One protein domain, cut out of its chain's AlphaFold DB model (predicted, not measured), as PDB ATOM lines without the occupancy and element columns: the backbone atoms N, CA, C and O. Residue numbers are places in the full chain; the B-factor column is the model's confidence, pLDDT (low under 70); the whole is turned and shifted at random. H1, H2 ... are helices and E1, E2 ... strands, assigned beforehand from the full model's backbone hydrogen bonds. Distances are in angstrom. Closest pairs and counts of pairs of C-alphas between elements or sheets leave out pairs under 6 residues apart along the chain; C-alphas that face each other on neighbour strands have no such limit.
ATOM      1  N   TRP A   6       9.718 -12.645 -16.824       96.56
ATOM      2  CA  TRP A   6       9.828 -13.388 -18.066       96.56
ATOM      3  C   TRP A   6       9.395 -12.514 -19.240       96.56
ATOM      4  O   TRP A   6       8.386 -11.815 -19.158       96.56
ATOM      5  N   LEU A   7      10.130 -12.582 -20.344       95.69
ATOM      6  CA  LEU A   7       9.696 -12.084 -21.644       95.69
ATOM      7  C   LEU A   7       9.598 -13.275 -22.591       95.69
ATOM      8  O   LEU A   7      10.582 -13.984 -22.778       95.69
ATOM      9  N   ALA A   8       8.427 -13.513 -23.172       94.44
ATOM     10  CA  ALA A   8       8.204 -14.661 -24.044       94.44
ATOM     11  C   ALA A   8       7.558 -14.255 -25.374       94.44
ATOM     12  O   ALA A   8       6.721 -13.355 -25.435       94.44
ATOM     13  N   THR A   9       7.935 -14.921 -26.461       94.06
ATOM     14  CA  THR A   9       7.311 -14.734 -27.781       94.06
ATOM     15  C   THR A   9       6.439 -15.935 -28.139       94.06
ATOM     16  O   THR A   9       6.635 -17.020 -27.602       94.06
ATOM     17  N   GLY A  10       5.446 -15.778 -29.022       86.94
ATOM     18  CA  GLY A  10       4.657 -16.920 -29.523       86.94
ATOM     19  C   GLY A  10       3.718 -17.559 -28.492       86.94
ATOM     20  O   GLY A  10       3.518 -18.768 -28.494       86.94
ATOM     21  N   CYS A  11       3.160 -16.760 -27.580       89.00
ATOM     22  CA  CYS A  11       2.373 -17.250 -26.439       89.00
ATOM     23  C   CYS A  11       0.848 -17.169 -26.634       89.00
ATOM     24  O   CYS A  11       0.105 -17.277 -25.663       89.00
ATOM     25  N   SER A  12       0.373 -16.950 -27.864       85.12
ATOM     26  CA  SER A  12      -1.055 -16.784 -28.174       85.12
ATOM     27  C   SER A  12      -1.849 -18.094 -28.182       85.12
ATOM     28  O   SER A  12      -3.072 -18.057 -28.109       85.12
ATOM     29  N   SER A  13      -1.177 -19.243 -28.308       83.38
ATOM     30  CA  SER A  13      -1.801 -20.572 -28.346       83.38
ATOM     31  C   SER A  13      -0.786 -21.683 -28.033       83.38
ATOM     32  O   SER A  13       0.424 -21.438 -27.948       83.38
ATOM     33  N   GLY A  14      -1.273 -22.916 -27.872       80.31
ATOM     34  CA  GLY A  14      -0.448 -24.125 -27.799       80.31
ATOM     35  C   GLY A  14       0.504 -24.155 -26.600       80.31
ATOM     36  O   GLY A  14       0.150 -23.781 -25.480       80.31
ATOM     37  N   ILE A  15       1.738 -24.618 -26.830       78.00
ATOM     38  CA  ILE A  15       2.756 -24.773 -25.775       78.00
ATOM     39  C   ILE A  15       3.137 -23.420 -25.168       78.00
ATOM     40  O   ILE A  15       3.262 -23.328 -23.951       78.00
ATOM     41  N   GLY A  16       3.281 -22.369 -25.984       83.56
ATOM     42  CA  GLY A  16       3.646 -21.034 -25.505       83.56
ATOM     43  C   GLY A  16       2.616 -20.459 -24.527       83.56
ATOM     44  O   GLY A  16       2.983 -19.928 -23.479       83.56
ATOM     45  N   GLU A  17       1.324 -20.635 -24.814       86.50
ATOM     46  CA  GLU A  17       0.247 -20.226 -23.902       86.50
ATOM     47  C   GLU A  17       0.285 -21.026 -22.587       86.50
ATOM     48  O   GLU A  17       0.263 -20.448 -21.497       86.50
ATOM     49  N   SER A  18       0.384 -22.358 -22.676       84.19
ATOM     50  CA  SER A  18       0.473 -23.238 -21.500       84.19
ATOM     51  C   SER A  18       1.683 -22.895 -20.624       84.19
ATOM     52  O   SER A  18       1.587 -22.814 -19.394       84.19
ATOM     53  N   PHE A  19       2.815 -22.596 -21.261       86.00
ATOM     54  CA  PHE A  19       4.037 -22.166 -20.605       86.00
ATOM     55  C   PHE A  19       3.842 -20.848 -19.844       86.00
ATOM     56  O   PHE A  19       4.119 -20.800 -18.643       86.00
ATOM     57  N   VAL A  20       3.284 -19.811 -20.473       90.44
ATOM     58  CA  VAL A  20       2.996 -18.527 -19.806       90.44
ATOM     59  C   VAL A  20       2.017 -18.692 -18.641       90.44
ATOM     60  O   VAL A  20       2.238 -18.131 -17.565       90.44
ATOM     61  N   ARG A  21       0.981 -19.527 -18.788       89.94
ATOM     62  CA  ARG A  21       0.068 -19.859 -17.679       89.94
ATOM     63  C   ARG A  21       0.809 -20.489 -16.498       89.94
ATOM     64  O   ARG A  21       0.507 -20.160 -15.349       89.94
ATOM     65  N   SER A  22       1.800 -21.346 -16.756       89.31
ATOM     66  CA  SER A  22       2.623 -21.948 -15.696       89.31
ATOM     67  C   SER A  22       3.492 -20.915 -14.959       89.31
ATOM     68  O   SER A  22       3.609 -20.981 -13.734       89.31
ATOM     69  N   ILE A  23       4.031 -19.916 -15.672       91.81
ATOM     70  CA  ILE A  23       4.804 -18.802 -15.092       91.81
ATOM     71  C   ILE A  23       3.920 -17.994 -14.135       91.81
ATOM     72  O   ILE A  23       4.288 -17.774 -12.979       91.81
ATOM     73  N   ILE A  24       2.720 -17.617 -14.591       92.19
ATOM     74  CA  ILE A  24       1.753 -16.847 -13.794       92.19
ATOM     75  C   ILE A  24       1.291 -17.650 -12.575       92.19
ATOM     76  O   ILE A  24       1.252 -17.116 -11.471       92.19
ATOM     77  N   THR A  25       1.000 -18.944 -12.743       92.56
ATOM     78  CA  THR A  25       0.576 -19.833 -11.642       92.56
ATOM     79  C   THR A  25       1.658 -19.958 -10.573       92.56
ATOM     80  O   THR A  25       1.362 -19.962  -9.379       92.56
ATOM     81  N   ARG A  26       2.932 -20.001 -10.984       91.25
ATOM     82  CA  ARG A  26       4.064 -19.966 -10.054       91.25
ATOM     83  C   ARG A  26       4.151 -18.633  -9.312       91.25
ATOM     84  O   ARG A  26       4.730 -18.614  -8.234       91.25
ATOM     85  N   GLY A  27       3.551 -17.563  -9.837       93.44
ATOM     86  CA  GLY A  27       3.511 -16.207  -9.283       93.44
ATOM     87  C   GLY A  27       4.614 -15.285  -9.804       93.44
ATOM     88  O   GLY A  27       4.870 -14.244  -9.201       93.44
ATOM     89  N   ASP A  28       5.288 -15.681 -10.881       95.25
ATOM     90  CA  ASP A  28       6.264 -14.852 -11.586       95.25
ATOM     91  C   ASP A  28       5.565 -13.803 -12.469       95.25
ATOM     92  O   ASP A  28       4.389 -13.936 -12.817       95.25
ATOM     93  N   LYS A  29       6.295 -12.749 -12.844       94.12
ATOM     94  CA  LYS A  29       5.825 -11.733 -13.793       94.12
ATOM     95  C   LYS A  29       6.154 -12.166 -15.217       94.12
ATOM     96  O   LYS A  29       7.222 -12.721 -15.463       94.12
ATOM     97  N   THR A  30       5.277 -11.863 -16.164       94.00
ATOM     98  CA  THR A  30       5.491 -12.197 -17.574       94.00
ATOM     99  C   THR A  30       4.996 -11.081 -18.481       94.00
ATOM    100  O   THR A  30       3.946 -10.492 -18.234       94.00
ATOM    101  N   ALA A  31       5.737 -10.830 -19.552       93.44
ATOM    102  CA  ALA A  31       5.311 -10.057 -20.704       93.44
ATOM    103  C   ALA A  31       5.398 -10.952 -21.943       93.44
ATOM    104  O   ALA A  31       6.310 -11.771 -22.066       93.44
ATOM    105  N   SER A  32       4.443 -10.807 -22.856       91.62
ATOM    106  CA  SER A  32       4.434 -11.537 -24.120       91.62
ATOM    107  C   SER A  32       4.353 -10.577 -25.291       91.62
ATOM    108  O   SER A  32       3.578  -9.623 -25.231       91.62
ATOM    109  N   LEU A  33       5.105 -10.847 -26.357       90.19
ATOM    110  CA  LEU A  33       5.030 -10.072 -27.596       90.19
ATOM    111  C   LEU A  33       4.808 -10.965 -28.817       90.19
ATOM    112  O   LEU A  33       5.252 -12.117 -28.868       90.19
ATOM    113  N   ASP A  34       4.130 -10.391 -29.802       90.25
ATOM    114  CA  ASP A  34       4.025 -10.924 -31.153       90.25
ATOM    115  C   ASP A  34       5.162 -10.333 -31.993       90.25
ATOM    116  O   ASP A  34       5.278  -9.118 -32.139       90.25
ATOM    117  N   VAL A  35       6.028 -11.199 -32.518       91.69
ATOM    118  CA  VAL A  35       7.187 -10.788 -33.326       91.69
ATOM    119  C   VAL A  35       6.795 -10.269 -34.711       91.69
ATOM    120  O   VAL A  35       7.637  -9.703 -35.401       91.69
ATOM    121  N   THR A  36       5.541 -10.468 -35.120       91.88
ATOM    122  CA  THR A  36       4.987  -9.970 -36.388       91.88
ATOM    123  C   THR A  36       4.309  -8.608 -36.250       91.88
ATOM    124  O   THR A  36       3.984  -7.981 -37.258       91.88
ATOM    125  N   ALA A  37       4.128  -8.120 -35.017       93.81
ATOM    126  CA  ALA A  37       3.580  -6.797 -34.762       93.81
ATOM    127  C   ALA A  37       4.513  -5.688 -35.293       93.81
ATOM    128  O   ALA A  37       5.725  -5.897 -35.431       93.81
ATOM    129  N   PRO A  38       3.988  -4.477 -35.554       97.00
ATOM    130  CA  PRO A  38       4.813  -3.325 -35.888       97.00
ATOM    131  C   PRO A  38       5.954  -3.120 -34.886       97.00
ATOM    132  O   PRO A  38       5.791  -3.283 -33.676       97.00
ATOM    133  N   LEU A  39       7.121  -2.694 -35.376       95.69
ATOM    134  CA  LEU A  39       8.304  -2.498 -34.531       95.69
ATOM    135  C   LEU A  39       8.057  -1.508 -33.377       95.69
ATOM    136  O   LEU A  39       8.655  -1.654 -32.311       95.69
ATOM    137  N   SER A  40       7.189  -0.509 -33.574       97.38
ATOM    138  CA  SER A  40       6.748   0.413 -32.517       97.38
ATOM    139  C   SER A  40       6.106  -0.323 -31.346       97.38
ATOM    140  O   SER A  40       6.397  -0.018 -30.192       97.38
ATOM    141  N   ASP A  41       5.287  -1.322 -31.647       95.81
ATOM    142  CA  ASP A  41       4.468  -2.034 -30.677       95.81
ATOM    143  C   ASP A  41       5.338  -3.037 -29.921       95.81
ATOM    144  O   ASP A  41       5.295  -3.098 -28.693       95.81
ATOM    145  N   ILE A  42       6.234  -3.731 -30.635       95.00
ATOM    146  CA  ILE A  42       7.274  -4.575 -30.031       95.00
ATOM    147  C   ILE A  42       8.122  -3.747 -29.057       95.00
ATOM    148  O   ILE A  42       8.319  -4.146 -27.908       95.00
ATOM    149  N   LYS A  43       8.593  -2.566 -29.482       95.81
ATOM    150  CA  LYS A  43       9.374  -1.663 -28.624       95.81
ATOM    151  C   LYS A  43       8.575  -1.185 -27.414       95.81
ATOM    152  O   LYS A  43       9.142  -1.121 -26.329       95.81
ATOM    153  N   ALA A  44       7.288  -0.885 -27.577       95.94
ATOM    154  CA  ALA A  44       6.424  -0.472 -26.476       95.94
ATOM    155  C   ALA A  44       6.238  -1.593 -25.440       95.94
ATOM    156  O   ALA A  44       6.336  -1.337 -24.241       95.94
ATOM    157  N   VAL A  45       6.041  -2.841 -25.880       94.00
ATOM    158  CA  VAL A  45       5.944  -3.999 -24.974       94.00
ATOM    159  C   VAL A  45       7.256  -4.220 -24.222       94.00
ATOM    160  O   VAL A  45       7.230  -4.414 -23.009       94.00
ATOM    161  N   VAL A  46       8.398  -4.153 -24.913       95.00
ATOM    162  CA  VAL A  46       9.719  -4.296 -24.277       95.00
ATOM    163  C   VAL A  46       9.972  -3.169 -23.277       95.00
ATOM    164  O   VAL A  46      10.382  -3.447 -22.155       95.00
ATOM    165  N   ALA A  47       9.691  -1.916 -23.646       96.12
ATOM    166  CA  ALA A  47       9.846  -0.772 -22.752       96.12
ATOM    167  C   ALA A  47       9.013  -0.955 -21.478       96.12
ATOM    168  O   ALA A  47       9.560  -0.881 -20.381       96.12
ATOM    169  N   LYS A  48       7.735  -1.318 -21.626       94.56
ATOM    170  CA  LYS A  48       6.843  -1.598 -20.499       94.56
ATOM    171  C   LYS A  48       7.338  -2.756 -19.630       94.56
ATOM    172  O   LYS A  48       7.267  -2.688 -18.409       94.56
ATOM    173  N   ALA A  49       7.858  -3.822 -20.237       93.38
ATOM    174  CA  ALA A  49       8.391  -4.965 -19.496       93.38
ATOM    175  C   ALA A  49       9.641  -4.608 -18.667       93.38
ATOM    176  O   ALA A  49       9.907  -5.264 -17.661       93.38
ATOM    177  N   LEU A  50      10.379  -3.570 -19.074       95.94
ATOM    178  CA  LEU A  50      11.571  -3.069 -18.389       95.94
ATOM    179  C   LEU A  50      11.272  -2.023 -17.302       95.94
ATOM    180  O   LEU A  50      12.150  -1.756 -16.480       95.94
ATOM    181  N   GLU A  51      10.062  -1.448 -17.253       94.44
ATOM    182  CA  GLU A  51       9.657  -0.479 -16.214       94.44
ATOM    183  C   GLU A  51       9.765  -1.076 -14.800       94.44
ATOM    184  O   GLU A  51      10.184  -0.402 -13.862       94.44
ATOM    185  N   ASP A  52       9.482  -2.375 -14.669       85.19
ATOM    186  CA  ASP A  52       9.567  -3.148 -13.425       85.19
ATOM    187  C   ASP A  52      10.975  -3.748 -13.170       85.19
ATOM    188  O   ASP A  52      11.160  -4.629 -12.318       85.19
ATOM    189  N   GLY A  53      11.982  -3.298 -13.928       93.12
ATOM    190  CA  GLY A  53      13.384  -3.723 -13.862       93.12
ATOM    191  C   GLY A  53      13.801  -4.707 -14.971       93.12
ATOM    192  O   GLY A  53      13.034  -4.972 -15.889       93.12
ATOM    193  N   PRO A  54      15.022  -5.283 -14.902       95.56
ATOM    194  CA  PRO A  54      15.552  -6.143 -15.966       95.56
ATOM    195  C   PRO A  54      14.721  -7.407 -16.233       95.56
ATOM    196  O   PRO A  54      14.094  -7.958 -15.338       95.56
ATOM    197  N   ILE A  55      14.774  -7.931 -17.452       96.69
ATOM    198  CA  ILE A  55      14.228  -9.262 -17.739       96.69
ATOM    199  C   ILE A  55      15.161 -10.321 -17.142       96.69
ATOM    200  O   ILE A  55      16.360 -10.298 -17.408       96.69
ATOM    201  N   ASP A  56      14.612 -11.249 -16.354       96.88
ATOM    202  CA  ASP A  56      15.376 -12.361 -15.774       96.88
ATOM    203  C   ASP A  56      15.476 -13.540 -16.744       96.88
ATOM    204  O   ASP A  56      16.495 -14.228 -16.787       96.88
ATOM    205  N   VAL A  57      14.413 -13.788 -17.521       96.38
ATOM    206  CA  VAL A  57      14.363 -14.889 -18.489       96.38
ATOM    207  C   VAL A  57      13.701 -14.453 -19.792       96.38
ATOM    208  O   VAL A  57      12.575 -13.960 -19.795       96.38
ATOM    209  N   LEU A  58      14.389 -14.680 -20.910       95.75
ATOM    210  CA  LEU A  58      13.869 -14.499 -22.265       95.75
ATOM    211  C   LEU A  58      13.571 -15.867 -22.892       95.75
ATOM    212  O   LEU A  58      14.409 -16.765 -22.843       95.75
ATOM    213  N   VAL A  59      12.390 -16.019 -23.494       94.75
ATOM    214  CA  VAL A  59      11.960 -17.241 -24.186       94.75
ATOM    215  C   VAL A  59      11.532 -16.916 -25.613       94.75
ATOM    216  O   VAL A  59      10.499 -16.289 -25.851       94.75
ATOM    217  N   ASN A  60      12.319 -17.381 -26.579       93.25
ATOM    218  CA  ASN A  60      12.034 -17.246 -28.004       93.25
ATOM    219  C   ASN A  60      11.295 -18.494 -28.503       93.25
ATOM    220  O   ASN A  60      11.926 -19.470 -28.898       93.25
ATOM    221  N   TYR A  61       9.961 -18.462 -28.468       86.12
ATOM    222  CA  TYR A  61       9.112 -19.577 -28.911       86.12
ATOM    223  C   TYR A  61       8.328 -19.270 -30.199       86.12
ATOM    224  O   TYR A  61       7.857 -20.189 -30.864       86.12
ATOM    225  N   ALA A  62       8.208 -17.998 -30.597       87.88
ATOM    226  CA  ALA A  62       7.509 -17.625 -31.825       87.88
ATOM    227  C   ALA A  62       8.069 -18.347 -33.060       87.88
ATOM    228  O   ALA A  62       9.266 -18.308 -33.341       87.88
ATOM    229  N   GLY A  63       7.164 -18.968 -33.808       85.62
ATOM    230  CA  GLY A  63       7.452 -19.700 -35.028       85.62
ATOM    231  C   GLY A  63       6.192 -20.372 -35.558       85.62
ATOM    232  O   GLY A  63       5.170 -20.441 -34.874       85.62
ATOM    233  N   TYR A  64       6.287 -20.863 -36.783       82.75
ATOM    234  CA  TYR A  64       5.280 -21.687 -37.436       82.75
ATOM    235  C   TYR A  64       5.981 -22.909 -38.036       82.75
ATOM    236  O   TYR A  64       7.196 -22.882 -38.233       82.75
ATOM    237  N   VAL A  65       5.220 -23.968 -38.289       81.81
ATOM    238  CA  VAL A  65       5.719 -25.192 -38.923       81.81
ATOM    239  C   VAL A  65       5.628 -25.033 -40.435       81.81
ATOM    240  O   VAL A  65       4.583 -24.628 -40.953       81.81
ATOM    241  N   GLU A  66       6.698 -25.375 -41.141       80.62
ATOM    242  CA  GLU A  66       6.774 -25.398 -42.598       80.62
ATOM    243  C   GLU A  66       7.600 -26.605 -43.045       80.62
ATOM    244  O   GLU A  66       8.820 -26.550 -43.154       80.62
ATOM    245  N   ALA A  67       6.920 -27.711 -43.348       75.12
ATOM    246  CA  ALA A  67       7.602 -28.952 -43.687       75.12
ATOM    247  C   ALA A  67       8.537 -28.772 -44.898       75.12
ATOM    248  O   ALA A  67       8.090 -28.447 -46.000       75.12
ATOM    249  N   GLY A  68       9.827 -29.042 -44.692       79.00
ATOM    250  CA  GLY A  68      10.830 -29.066 -45.749       79.00
ATOM    251  C   GLY A  68      12.090 -28.268 -45.424       79.00
ATOM    252  O   GLY A  68      12.318 -27.816 -44.305       79.00
ATOM    253  N   ILE A  69      12.930 -28.099 -46.447       84.88
ATOM    254  CA  ILE A  69      14.288 -27.559 -46.304       84.88
ATOM    255  C   ILE A  69      14.338 -26.143 -45.719       84.88
ATOM    256  O   ILE A  69      15.310 -25.804 -45.056       84.88
ATOM    257  N   ALA A  70      13.312 -25.317 -45.947       86.69
ATOM    258  CA  ALA A  70      13.277 -23.947 -45.445       86.69
ATOM    259  C   ALA A  70      13.212 -23.904 -43.909       86.69
ATOM    260  O   ALA A  70      14.008 -23.197 -43.285       86.69
ATOM    261  N   GLU A  71      12.326 -24.697 -43.295       85.94
ATOM    262  CA  GLU A  71      12.263 -24.820 -41.835       85.94
ATOM    263  C   GLU A  71      13.562 -25.419 -41.296       85.94
ATOM    264  O   GLU A  71      14.191 -24.802 -40.435       85.94
ATOM    265  N   GLU A  72      14.028 -26.536 -41.861       87.69
ATOM    266  CA  GLU A  72      15.250 -27.219 -41.411       87.69
ATOM    267  C   GLU A  72      16.485 -26.305 -41.470       87.69
ATOM    268  O   GLU A  72      17.239 -26.199 -40.501       87.69
ATOM    269  N   ALA A  73      16.674 -25.572 -42.571       93.44
ATOM    270  CA  ALA A  73      17.775 -24.624 -42.717       93.44
ATOM    271  C   ALA A  73      17.673 -23.476 -41.704       93.44
ATOM    272  O   ALA A  73      18.680 -23.086 -41.108       93.44
ATOM    273  N   SER A  74      16.464 -22.954 -41.465       93.38
ATOM    274  CA  SER A  74      16.249 -21.890 -40.480       93.38
ATOM    275  C   SER A  74      16.551 -22.350 -39.047       93.38
ATOM    276  O   SER A  74      17.165 -21.607 -38.279       93.38
ATOM    277  N   LYS A  75      16.181 -23.589 -38.688       92.81
ATOM    278  CA  LYS A  75      16.464 -24.170 -37.368       92.81
ATOM    279  C   LYS A  75      17.940 -24.499 -37.204       92.81
ATOM    280  O   LYS A  75      18.500 -24.198 -36.155       92.81
ATOM    281  N   PHE A  76      18.603 -24.985 -38.252       94.12
ATOM    282  CA  PHE A  76      20.048 -25.194 -38.222       94.12
ATOM    283  C   PHE A  76      20.821 -23.874 -38.067       94.12
ATOM    284  O   PHE A  76      21.774 -23.797 -37.292       94.12
ATOM    285  N   ALA A  77      20.377 -22.803 -38.735       96.44
ATOM    286  CA  ALA A  77      20.936 -21.466 -38.538       96.44
ATOM    287  C   ALA A  77      20.725 -20.957 -37.099       96.44
ATOM    288  O   ALA A  77      21.637 -20.370 -36.518       96.44
ATOM    289  N   LEU A  78      19.554 -21.217 -36.506       95.62
ATOM    290  CA  LEU A  78      19.266 -20.887 -35.108       95.62
ATOM    291  C   LEU A  78      20.172 -21.657 -34.133       95.62
ATOM    292  O   LEU A  78      20.670 -21.054 -33.185       95.62
ATOM    293  N   GLU A  79      20.410 -22.951 -34.365       95.00
ATOM    294  CA  GLU A  79      21.344 -23.760 -33.570       95.00
ATOM    295  C   GLU A  79      22.774 -23.210 -33.638       95.00
ATOM    296  O   GLU A  79      23.397 -22.997 -32.599       95.00
ATOM    297  N   GLY A  80      23.277 -22.917 -34.842       96.50
ATOM    298  CA  GLY A  80      24.618 -22.353 -35.012       96.50
ATOM    299  C   GLY A  80      24.761 -20.975 -34.359       96.50
ATOM    300  O   GLY A  80      25.750 -20.700 -33.681       96.50
ATOM    301  N   TRP A  81      23.744 -20.118 -34.498       97.50
ATOM    302  CA  TRP A  81      23.706 -18.829 -33.808       97.50
ATOM    303  C   TRP A  81      23.705 -18.994 -32.282       97.50
ATOM    304  O   TRP A  81      24.445 -18.296 -31.588       97.50
ATOM    305  N   TYR A  82      22.914 -19.937 -31.762       97.25
ATOM    306  CA  TYR A  82      22.862 -20.262 -30.338       97.25
ATOM    307  C   TYR A  82      24.224 -20.726 -29.800       97.25
ATOM    308  O   TYR A  82      24.655 -20.244 -28.749       97.25
ATOM    309  N   ASP A  83      24.914 -21.615 -30.519       96.00
ATOM    310  CA  ASP A  83      26.206 -22.162 -30.092       96.00
ATOM    311  C   ASP A  83      27.281 -21.074 -29.979       96.00
ATOM    312  O   ASP A  83      28.077 -21.091 -29.033       96.00
ATOM    313  N   CYS A  84      27.275 -20.098 -30.890       97.00
ATOM    314  CA  CYS A  84      28.141 -18.921 -30.813       97.00
ATOM    315  C   CYS A  84      27.739 -18.003 -29.650       97.00
ATOM    316  O   CYS A  84      28.562 -17.693 -28.786       97.00
ATOM    317  N   LEU A  85      26.460 -17.612 -29.581       96.94
ATOM    318  CA  LEU A  85      25.951 -16.695 -28.561       96.94
ATOM    319  C   LEU A  85      26.252 -17.199 -27.146       96.94
ATOM    320  O   LEU A  85      26.711 -16.435 -26.298       96.94
ATOM    321  N   ARG A  86      26.006 -18.487 -26.882       96.19
ATOM    322  CA  ARG A  86      26.229 -19.104 -25.568       96.19
ATOM    323  C   ARG A  86      27.663 -18.896 -25.085       96.19
ATOM    324  O   ARG A  86      27.868 -18.533 -23.928       96.19
ATOM    325  N   GLN A  87      28.644 -19.111 -25.959       95.69
ATOM    326  CA  GLN A  87      30.057 -18.952 -25.615       95.69
ATOM    327  C   GLN A  87      30.386 -17.498 -25.263       95.69
ATOM    328  O   GLN A  87      31.101 -17.234 -24.294       95.69
ATOM    329  N   GLU A  88      29.817 -16.544 -25.999       97.06
ATOM    330  CA  GLU A  88      30.051 -15.121 -25.767       97.06
ATOM    331  C   GLU A  88      29.465 -14.627 -24.442       97.06
ATOM    332  O   GLU A  88      30.116 -13.845 -23.739       97.06
ATOM    333  N   ILE A  89      28.262 -15.089 -24.089       97.19
ATOM    334  CA  ILE A  89      27.533 -14.615 -22.905       97.19
ATOM    335  C   ILE A  89      27.895 -15.375 -21.620       97.19
ATOM    336  O   ILE A  89      27.632 -14.869 -20.528       97.19
ATOM    337  N   ALA A  90      28.534 -16.547 -21.717       95.25
ATOM    338  CA  ALA A  90      28.887 -17.375 -20.561       95.25
ATOM    339  C   ALA A  90      29.748 -16.620 -19.530       95.25
ATOM    340  O   ALA A  90      29.484 -16.678 -18.329       95.25
ATOM    341  N   ARG A  91      30.734 -15.835 -19.993       96.06
ATOM    342  CA  ARG A  91      31.599 -15.000 -19.128       96.06
ATOM    343  C   ARG A  91      30.855 -13.884 -18.392       96.06
ATOM    344  O   ARG A  91      31.379 -13.345 -17.425       96.06
ATOM    345  N   LEU A  92      29.652 -13.531 -18.848       97.56
ATOM    346  CA  LEU A  92      28.783 -12.543 -18.204       97.56
ATOM    347  C   LEU A  92      27.869 -13.184 -17.147       97.56
ATOM    348  O   LEU A  92      27.062 -12.492 -16.535       97.56
ATOM    349  N   GLY A  93      27.960 -14.505 -16.945       96.06
ATOM    350  CA  GLY A  93      27.081 -15.251 -16.045       96.06
ATOM    351  C   GLY A  93      25.664 -15.461 -16.589       96.06
ATOM    352  O   GLY A  93      24.797 -15.933 -15.851       96.06
ATOM    353  N   ILE A  94      25.418 -15.136 -17.864       96.81
ATOM    354  CA  ILE A  94      24.127 -15.350 -18.527       96.81
ATOM    355  C   ILE A  94      24.068 -16.796 -19.017       96.81
ATOM    356  O   ILE A  94      25.008 -17.307 -19.624       96.81
ATOM    357  N   LYS A  95      22.945 -17.459 -18.743       95.69
ATOM    358  CA  LYS A  95      22.706 -18.853 -19.119       95.69
ATOM    359  C   LYS A  95      21.772 -18.915 -20.318       95.69
ATOM    360  O   LYS A  95      20.793 -18.176 -20.370       95.69
ATOM    361  N   SER A  96      22.036 -19.840 -21.231       95.75
ATOM    362  CA  SER A  96      21.165 -20.125 -22.367       95.75
ATOM    363  C   SER A  96      20.987 -21.630 -22.536       95.75
ATOM    364  O   SER A  96      21.890 -22.417 -22.263       95.75
ATOM    365  N   ILE A  97      19.808 -22.022 -23.001       95.81
ATOM    366  CA  ILE A  97      19.452 -23.399 -23.335       95.81
ATOM    367  C   ILE A  97      18.732 -23.389 -24.678       95.81
ATOM    368  O   ILE A  97      17.917 -22.498 -24.927       95.81
ATOM    369  N   ILE A  98      19.017 -24.375 -25.521       95.50
ATOM    370  CA  ILE A  98      18.221 -24.671 -26.707       95.50
ATOM    371  C   ILE A  98      17.394 -25.934 -26.460       95.50
ATOM    372  O   ILE A  98      17.909 -26.979 -26.053       95.50
ATOM    373  N   PHE A  99      16.084 -25.818 -26.663       92.06
ATOM    374  CA  PHE A  99      15.172 -26.955 -26.633       92.06
ATOM    375  C   PHE A  99      14.942 -27.429 -28.061       92.06
ATOM    376  O   PHE A  99      14.469 -26.662 -28.898       92.06
ATOM    377  N   GLU A 100      15.246 -28.695 -28.318       90.44
ATOM    378  CA  GLU A 100      14.887 -29.349 -29.570       90.44
ATOM    379  C   GLU A 100      13.628 -30.154 -29.342       90.44
ATOM    380  O   GLU A 100      13.557 -30.982 -28.437       90.44
ATOM    381  N   LEU A 101      12.610 -29.870 -30.135       86.19
ATOM    382  CA  LEU A 101      11.301 -30.450 -29.939       86.19
ATOM    383  C   LEU A 101      11.072 -31.556 -30.961       86.19
ATOM    384  O   LEU A 101      11.324 -31.378 -32.150       86.19
ATOM    385  N   GLY A 102      10.580 -32.692 -30.483       83.69
ATOM    386  CA  GLY A 102      10.002 -33.725 -31.327       83.69
ATOM    387  C   GLY A 102       8.624 -33.328 -31.838       83.69
ATOM    388  O   GLY A 102       8.097 -32.247 -31.561       83.69
ATOM    389  N   PHE A 103       8.013 -34.241 -32.578       79.06
ATOM    390  CA  PHE A 103       6.669 -34.057 -33.081       79.06
ATOM    391  C   PHE A 103       5.646 -34.068 -31.938       79.06
ATOM    392  O   PHE A 103       5.537 -35.039 -31.188       79.06
ATOM    393  N   PHE A 104       4.834 -33.014 -31.859       74.12
ATOM    394  CA  PHE A 104       3.672 -32.947 -30.969       74.12
ATOM    395  C   PHE A 104       2.391 -33.374 -31.678       74.12
ATOM    396  O   PHE A 104       2.274 -33.268 -32.904       74.12
ATOM    397  N   SER A 105       1.396 -33.810 -30.901       66.81
ATOM    398  CA  SER A 105       0.057 -34.032 -31.435       66.81
ATOM    399  C   SER A 105      -0.500 -32.762 -32.091       66.81
ATOM    400  O   SER A 105      -0.358 -31.651 -31.574       66.81
ATOM    401  N   LYS A 106      -1.248 -32.932 -33.192       65.31
ATOM    402  CA  LYS A 106      -1.998 -31.845 -33.856       65.31
ATOM    403  C   LYS A 106      -2.971 -31.118 -32.917       65.31
ATOM    404  O   LYS A 106      -3.389 -30.016 -33.228       65.31
ATOM    405  N   LYS A 107      -3.331 -31.711 -31.771       63.25
ATOM    406  CA  LYS A 107      -4.163 -31.069 -30.737       63.25
ATOM    407  C   LYS A 107      -3.448 -29.923 -30.007       63.25
ATOM    408  O   LYS A 107      -4.111 -29.095 -29.396       63.25
ATOM    409  N   ILE A 108      -2.117 -29.911 -30.036       64.50
ATOM    410  CA  ILE A 108      -1.261 -28.933 -29.349       64.50
ATOM    411  C   ILE A 108      -0.796 -27.840 -30.321       64.50
ATOM    412  O   ILE A 108      -0.553 -26.701 -29.918       64.50
ATOM    413  N   ILE A 109      -0.683 -28.181 -31.605       70.81
ATOM    414  CA  ILE A 109      -0.287 -27.260 -32.666       70.81
ATOM    415  C   ILE A 109      -1.529 -26.516 -33.158       70.81
ATOM    416  O   ILE A 109      -2.491 -27.137 -33.600       70.81
ATOM    417  N   ASN A 110      -1.498 -25.185 -33.115       74.50
ATOM    418  CA  ASN A 110      -2.529 -24.383 -33.767       74.50
ATOM    419  C   ASN A 110      -2.442 -24.607 -35.293       74.50
ATOM    420  O   ASN A 110      -1.381 -24.328 -35.858       74.50
ATOM    421  N   PRO A 111      -3.501 -25.101 -35.965       73.88
ATOM    422  CA  PRO A 111      -3.484 -25.337 -37.409       73.88
ATOM    423  C   PRO A 111      -3.163 -24.080 -38.227       73.88
ATOM    424  O   PRO A 111      -2.531 -24.206 -39.272       73.88
ATOM    425  N   ASP A 112      -3.494 -22.884 -37.732       78.75
ATOM    426  CA  ASP A 112      -3.167 -21.615 -38.402       78.75
ATOM    427  C   ASP A 112      -1.649 -21.348 -38.456       78.75
ATOM    428  O   ASP A 112      -1.169 -20.578 -39.286       78.75
ATOM    429  N   ASN A 113      -0.875 -22.023 -37.599       77.69
ATOM    430  CA  ASN A 113       0.586 -21.962 -37.558       77.69
ATOM    431  C   ASN A 113       1.248 -23.114 -38.335       77.69
ATOM    432  O   ASN A 113       2.432 -23.381 -38.133       77.69
ATOM    433  N   VAL A 114       0.509 -23.821 -39.195       78.69
ATOM    434  CA  VAL A 114       1.050 -24.886 -40.049       78.69
ATOM    435  C   VAL A 114       0.901 -24.483 -41.509       78.69
ATOM    436  O   VAL A 114      -0.207 -24.378 -42.030       78.69
ATOM    437  N   LYS A 115       2.029 -24.308 -42.196       78.00
ATOM    438  CA  LYS A 115       2.064 -24.064 -43.637       78.00
ATOM    439  C   LYS A 115       2.382 -25.365 -44.358       78.00
ATOM    440  O   LYS A 115       3.511 -25.848 -44.331       78.00
ATOM    441  N   LEU A 116       1.360 -25.945 -44.982       72.25
ATOM    442  CA  LEU A 116       1.516 -27.095 -45.866       72.25
ATOM    443  C   LEU A 116       1.586 -26.607 -47.311       72.25
ATOM    444  O   LEU A 116       0.713 -25.868 -47.763       72.25
ATOM    445  N   HIS A 117       2.607 -27.053 -48.033       70.81
ATOM    446  CA  HIS A 117       2.713 -26.836 -49.472       70.81
ATOM    447  C   HIS A 117       1.735 -27.780 -50.185       70.81
ATOM    448  O   HIS A 117       1.861 -29.001 -50.074       70.81
ATOM    449  N   SER A 118       0.733 -27.226 -50.881       65.38
ATOM    450  CA  SER A 118      -0.331 -27.997 -51.554       65.38
ATOM    451  C   SER A 118       0.169 -28.856 -52.714       65.38
ATOM    452  O   SER A 118      -0.485 -29.830 -53.079       65.38
ATOM    453  N   ASP A 119       1.338 -28.512 -53.253       73.62
ATOM    454  CA  ASP A 119       1.866 -29.058 -54.505       73.62
ATOM    455  C   ASP A 119       2.993 -30.079 -54.262       73.62
ATOM    456  O   ASP A 119       3.778 -30.388 -55.159       73.62
ATOM    457  N   ALA A 120       3.109 -30.599 -53.035       73.69
ATOM    458  CA  ALA A 120       4.114 -31.599 -52.697       73.69
ATOM    459  C   ALA A 120       3.876 -32.907 -53.475       73.69
ATOM    460  O   ALA A 120       2.788 -33.490 -53.426       73.69
ATOM    461  N   ILE A 121       4.916 -33.401 -54.154       84.25
ATOM    462  CA  ILE A 121       4.916 -34.762 -54.705       84.25
ATOM    463  C   ILE A 121       4.868 -35.789 -53.563       84.25
ATOM    464  O   ILE A 121       5.210 -35.468 -52.424       84.25
ATOM    465  N   GLU A 122       4.467 -37.025 -53.867       81.50
ATOM    466  CA  GLU A 122       4.264 -38.084 -52.862       81.50
ATOM    467  C   GLU A 122       5.456 -38.240 -51.903       81.50
ATOM    468  O   GLU A 122       5.261 -38.284 -50.690       81.50
ATOM    469  N   ASP A 123       6.679 -38.205 -52.437       82.31
ATOM    470  CA  ASP A 123       7.929 -38.377 -51.683       82.31
ATOM    471  C   ASP A 123       8.171 -37.297 -50.612       82.31
ATOM    472  O   ASP A 123       8.941 -37.511 -49.677       82.31
ATOM    473  N   TYR A 124       7.522 -36.136 -50.736       76.31
ATOM    474  CA  TYR A 124       7.671 -34.994 -49.827       76.31
ATOM    475  C   TYR A 124       6.466 -34.810 -48.901       76.31
ATOM    476  O   TYR A 124       6.414 -33.843 -48.135       76.31
ATOM    477  N   LYS A 125       5.487 -35.722 -48.933       72.69
ATOM    478  CA  LYS A 125       4.373 -35.667 -47.989       72.69
ATOM    479  C   LYS A 125       4.889 -35.898 -46.564       72.69
ATOM    480  O   LYS A 125       5.594 -36.877 -46.311       72.69
ATOM    481  N   PRO A 126       4.536 -35.032 -45.599       67.50
ATOM    482  CA  PRO A 126       5.027 -35.164 -44.237       67.50
ATOM    483  C   PRO A 126       4.500 -36.455 -43.598       67.50
ATOM    484  O   PRO A 126       3.298 -36.722 -43.616       67.50
ATOM    485  N   GLY A 127       5.391 -37.223 -42.964       64.75
ATOM    486  CA  GLY A 127       5.086 -38.470 -42.252       64.75
ATOM    487  C   GLY A 127       4.327 -38.267 -40.935       64.75
ATOM    488  O   GLY A 127       4.732 -38.778 -39.894       64.75
ATOM    489  N   THR A 128       3.238 -37.495 -40.945       63.59
ATOM    490  CA  THR A 128       2.416 -37.219 -39.759       63.59
ATOM    491  C   THR A 128       1.117 -38.020 -39.808       63.59
ATOM    492  O   THR A 128       0.275 -37.820 -40.677       63.59
ATOM    493  N   ASN A 129       0.918 -38.918 -38.842       59.78
ATOM    494  CA  ASN A 129      -0.282 -39.765 -38.753       59.78
ATOM    495  C   ASN A 129      -1.285 -39.302 -37.674       59.78
ATOM    496  O   ASN A 129      -2.333 -39.915 -37.508       59.78
ATOM    497  N   GLY A 130      -0.977 -38.223 -36.944       62.75
ATOM    498  CA  GLY A 130      -1.841 -37.687 -35.882       62.75
ATOM    499  C   GLY A 130      -1.676 -38.359 -34.514       62.75
ATOM    500  O   GLY A 130      -2.384 -37.982 -33.582       62.75
ATOM    501  N   ASN A 131      -0.750 -39.316 -34.386       65.19
ATOM    502  CA  ASN A 131      -0.421 -40.013 -33.142       65.19
ATOM    503  C   ASN A 131       1.071 -39.847 -32.803       65.19
ATOM    504  O   ASN A 131       1.831 -40.813 -32.728       65.19
ATOM    505  N   GLN A 132       1.505 -38.593 -32.702       73.19
ATOM    506  CA  GLN A 132       2.898 -38.234 -32.465       73.19
ATOM    507  C   GLN A 132       3.312 -38.508 -31.005       73.19
ATOM    508  O   GLN A 132       2.517 -38.279 -30.095       73.19
ATOM    509  N   PRO A 133       4.550 -38.971 -30.750       69.50
ATOM    510  CA  PRO A 133       4.977 -39.430 -29.426       69.50
ATOM    511  C   PRO A 133       5.432 -38.308 -28.476       69.50
ATOM    512  O   PRO A 133       5.769 -38.592 -27.326       69.50
ATOM    513  N   GLY A 134       5.523 -37.063 -28.952       65.81
ATOM    514  CA  GLY A 134       6.176 -35.961 -28.247       65.81
ATOM    515  C   GLY A 134       5.297 -35.170 -27.283       65.81
ATOM    516  O   GLY A 134       5.756 -34.139 -26.802       65.81
ATOM    517  N   ASP A 135       4.069 -35.604 -26.980       69.31
ATOM    518  CA  ASP A 135       3.187 -34.873 -26.060       69.31
ATOM    519  C   ASP A 135       3.885 -34.576 -24.707       69.31
ATOM    520  O   ASP A 135       4.609 -35.433 -24.179       69.31
ATOM    521  N   PRO A 136       3.716 -33.362 -24.132       63.25
ATOM    522  CA  PRO A 136       4.450 -32.940 -22.942       63.25
ATOM    523  C   PRO A 136       4.258 -33.903 -21.766       63.25
ATOM    524  O   PRO A 136       3.136 -34.256 -21.407       63.25
ATOM    525  N   LYS A 137       5.369 -34.293 -21.133       64.06
ATOM    526  CA  LYS A 137       5.364 -35.045 -19.868       64.06
ATOM    527  C   LYS A 137       5.077 -34.128 -18.674       64.06
ATOM    528  O   LYS A 137       5.031 -32.905 -18.799       64.06
ATOM    529  N   GLU A 138       4.919 -34.737 -17.501       62.12
ATOM    530  CA  GLU A 138       4.723 -34.048 -16.224       62.12
ATOM    531  C   GLU A 138       5.795 -32.976 -15.950       62.12
ATOM    532  O   GLU A 138       6.985 -33.146 -16.234       62.12
ATOM    533  N   GLN A 139       5.366 -31.853 -15.370       65.81
ATOM    534  CA  GLN A 139       6.260 -30.783 -14.930       65.81
ATOM    535  C   GLN A 139       7.142 -31.250 -13.758       65.81
ATOM    536  O   GLN A 139       6.770 -32.130 -12.991       65.81
ATOM    537  N   GLY A 140       8.317 -30.636 -13.588       70.06
ATOM    538  CA  GLY A 140       9.184 -30.875 -12.423       70.06
ATOM    539  C   GLY A 140      10.158 -32.053 -12.542       70.06
ATOM    540  O   GLY A 140      11.096 -32.132 -11.758       70.06
ATOM    541  N   VAL A 141      10.050 -32.900 -13.571       81.50
ATOM    542  CA  VAL A 141      10.952 -34.058 -13.783       81.50
ATOM    543  C   VAL A 141      12.435 -33.694 -13.971       81.50
ATOM    544  O   VAL A 141      13.317 -34.542 -13.832       81.50
ATOM    545  N   ALA A 142      12.725 -32.431 -14.291       84.69
ATOM    546  CA  ALA A 142      14.081 -31.903 -14.430       84.69
ATOM    547  C   ALA A 142      14.604 -31.203 -13.158       84.69
ATOM    548  O   ALA A 142      15.713 -30.669 -13.172       84.69
ATOM    549  N   GLN A 143      13.835 -31.175 -12.063       85.62
ATOM    550  CA  GLN A 143      14.232 -30.492 -10.832       85.62
ATOM    551  C   GLN A 143      15.548 -31.061 -10.278       85.62
ATOM    552  O   GLN A 143      15.739 -32.271 -10.190       85.62
ATOM    553  N   GLY A 144      16.474 -30.168  -9.917       89.81
ATOM    554  CA  GLY A 144      17.786 -30.528  -9.371       89.81
ATOM    555  C   GLY A 144      18.823 -30.975 -10.408       89.81
ATOM    556  O   GLY A 144      19.988 -31.137 -10.053       89.81
ATOM    557  N   LYS A 145      18.450 -31.137 -11.684       91.44
ATOM    558  CA  LYS A 145      19.431 -31.376 -12.751       91.44
ATOM    559  C   LYS A 145      20.165 -30.074 -13.102       91.44
ATOM    560  O   LYS A 145      19.548 -29.007 -13.069       91.44
ATOM    561  N   PRO A 146      21.466 -30.137 -13.448       91.81
ATOM    562  CA  PRO A 146      22.155 -28.980 -14.006       91.81
ATOM    563  C   PRO A 146      21.455 -28.538 -15.293       91.81
ATOM    564  O   PRO A 146      20.916 -29.373 -16.021       91.81
ATOM    565  N   LEU A 147      21.463 -27.232 -15.567       90.94
ATOM    566  CA  LEU A 147      20.907 -26.697 -16.805       90.94
ATOM    567  C   LEU A 147      21.763 -27.197 -17.983       90.94
ATOM    568  O   LEU A 147      22.945 -26.848 -18.027       90.94
ATOM    569  N   PRO A 148      21.217 -28.016 -18.899       93.56
ATOM    570  CA  PRO A 148      21.958 -28.448 -20.073       93.56
ATOM    571  C   PRO A 148      22.021 -27.320 -21.106       93.56
ATOM    572  O   PRO A 148      21.178 -26.424 -21.116       93.56
ATOM    573  N   GLU A 149      22.993 -27.401 -22.009       92.88
ATOM    574  CA  GLU A 149      23.090 -26.487 -23.154       92.88
ATOM    575  C   GLU A 149      21.999 -26.815 -24.184       92.88
ATOM    576  O   GLU A 149      21.253 -25.950 -24.628       92.88
ATOM    577  N   ARG A 150      21.824 -28.100 -24.491       93.44
ATOM    578  CA  ARG A 150      20.851 -28.604 -25.463       93.44
ATOM    579  C   ARG A 150      19.987 -29.675 -24.814       93.44
ATOM    580  O   ARG A 150      20.516 -30.588 -24.177       93.44
ATOM    581  N   LEU A 151      18.668 -29.575 -24.970       92.56
ATOM    582  CA  LEU A 151      17.732 -30.571 -24.454       92.56
ATOM    583  C   LEU A 151      16.765 -31.048 -25.545       92.56
ATOM    584  O   LEU A 151      15.836 -30.310 -25.880       92.56
ATOM    585  N   PRO A 152      16.925 -32.286 -26.052       91.38
ATOM    586  CA  PRO A 152      15.901 -32.915 -26.873       91.38
ATOM    587  C   PRO A 152      14.686 -33.288 -26.014       91.38
ATOM    588  O   PRO A 152      14.810 -33.939 -24.970       91.38
ATOM    589  N   LEU A 153      13.500 -32.896 -26.466       87.25
ATOM    590  CA  LEU A 153      12.211 -33.179 -25.850       87.25
ATOM    591  C   LEU A 153      11.371 -34.016 -26.811       87.25
ATOM    592  O   LEU A 153      10.921 -33.535 -27.842       87.25
ATOM    593  N   GLY A 154      11.148 -35.275 -26.444       85.44
ATOM    594  CA  GLY A 154      10.455 -36.256 -27.278       85.44
ATOM    595  C   GLY A 154      11.381 -37.419 -27.652       85.44
ATOM    596  O   GLY A 154      12.575 -37.210 -27.892       85.44
ATOM    597  N   PRO A 155      10.886 -38.669 -27.639       85.44
ATOM    598  CA  PRO A 155      11.712 -39.842 -27.925       85.44
ATOM    599  C   PRO A 155      12.208 -39.880 -29.378       85.44
ATOM    600  O   PRO A 155      13.302 -40.374 -29.639       85.44
TER     601      PRO A 155
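This is residues 6 to 155 of the 179 residues of an uncharacterized protein of Corynespora cassiicola Philippines (UniProt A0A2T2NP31). Look first at residues 6 to 59: a small parallel sheet, E2, E1 and E3 side by side, stands between two helices, with H1 on one face and H2 on the other, three layers in all. Beyond it the long helix H3 runs past a separate two-strand parallel pair, E4 and E5, and between these two strands the chain makes a long loop, residues 102 to 149, that reaches far out to Glu 122 and comes back. The printed part has 150 residues with three named helices and five named strands, in the order E1, H1, E2, H2, E3, H3, E4, E5; the class is mixed, helices and strands, with 68 residues, under half, in named elements. The whole is compact, with a radius of gyration of the C-alphas of 17.2 A and spans of 52 by 39 by 33 A.

Find C-alpha 6 at (9.828, -13.388, -18.066), where E1, residues 6 to 9, begins. Its sheet also holds E2, residues 29 to 33, 13.9 A long, and E3, residues 57 to 59. H1 is residues 14 to 26, 18.8 A, and H2 residues 39 to 51, 18.5 A. From C-alpha 69 at (14.288, -27.559, -46.304), H3 runs 31.3 A to residue 90. E4 is residues 98 to 101, and E5, residues 150 to 153, ends at C-alpha 153, (12.211, -33.179, -25.850).

Start at E1, the inner strand. It is parallel to E2, where N 8 and O 31 are 3.0 A apart, and to E3, where N 59 and O 7 are 2.8 A apart, both within hydrogen-bond range. H1 is on the sheet, over E2 and E1, at a height over the sheet of 9.7 A; its closest C-alphas to E2 are those of Ile 24 and Thr 30, 7.1 A. H2 is on the opposite face, over E2, at a height of 8.7 A, with the C-alphas of Ala 31 and Ala 49 closest, 6.1 A. Both helices run along the strands. E1, H1, E2 form a strand-helix-strand unit, two parallel neighbour strands joined through a helix; E2, H2, E3 form a split one, with E1 between its strands; both crossovers are right-handed. H3 is not on this sheet; its closest C-alphas to E4 are those of Tyr 82 and Ile 98, 7.4 A. E4 and E5 are parallel, with N 153 and O 100 at 2.7 A. H1 and H2 have every O i to N i+4 pair within hydrogen-bond range, H3 17 of 18.

The C-alphas of Asp 52 and Glu 122, the two farthest apart, are 53.0 A from each other. The printed part has no cut, and the link from E4 to E5, 48 residues, is long. Along it, residues 114 to 115 pair parallel with residues 65 to 66, and residues 140 to 146 stand free. Mean pLDDT of the printed part is 86.2; look for values under 70 at residues 105 to 108, 118, 126 to 131 and 133 to 139.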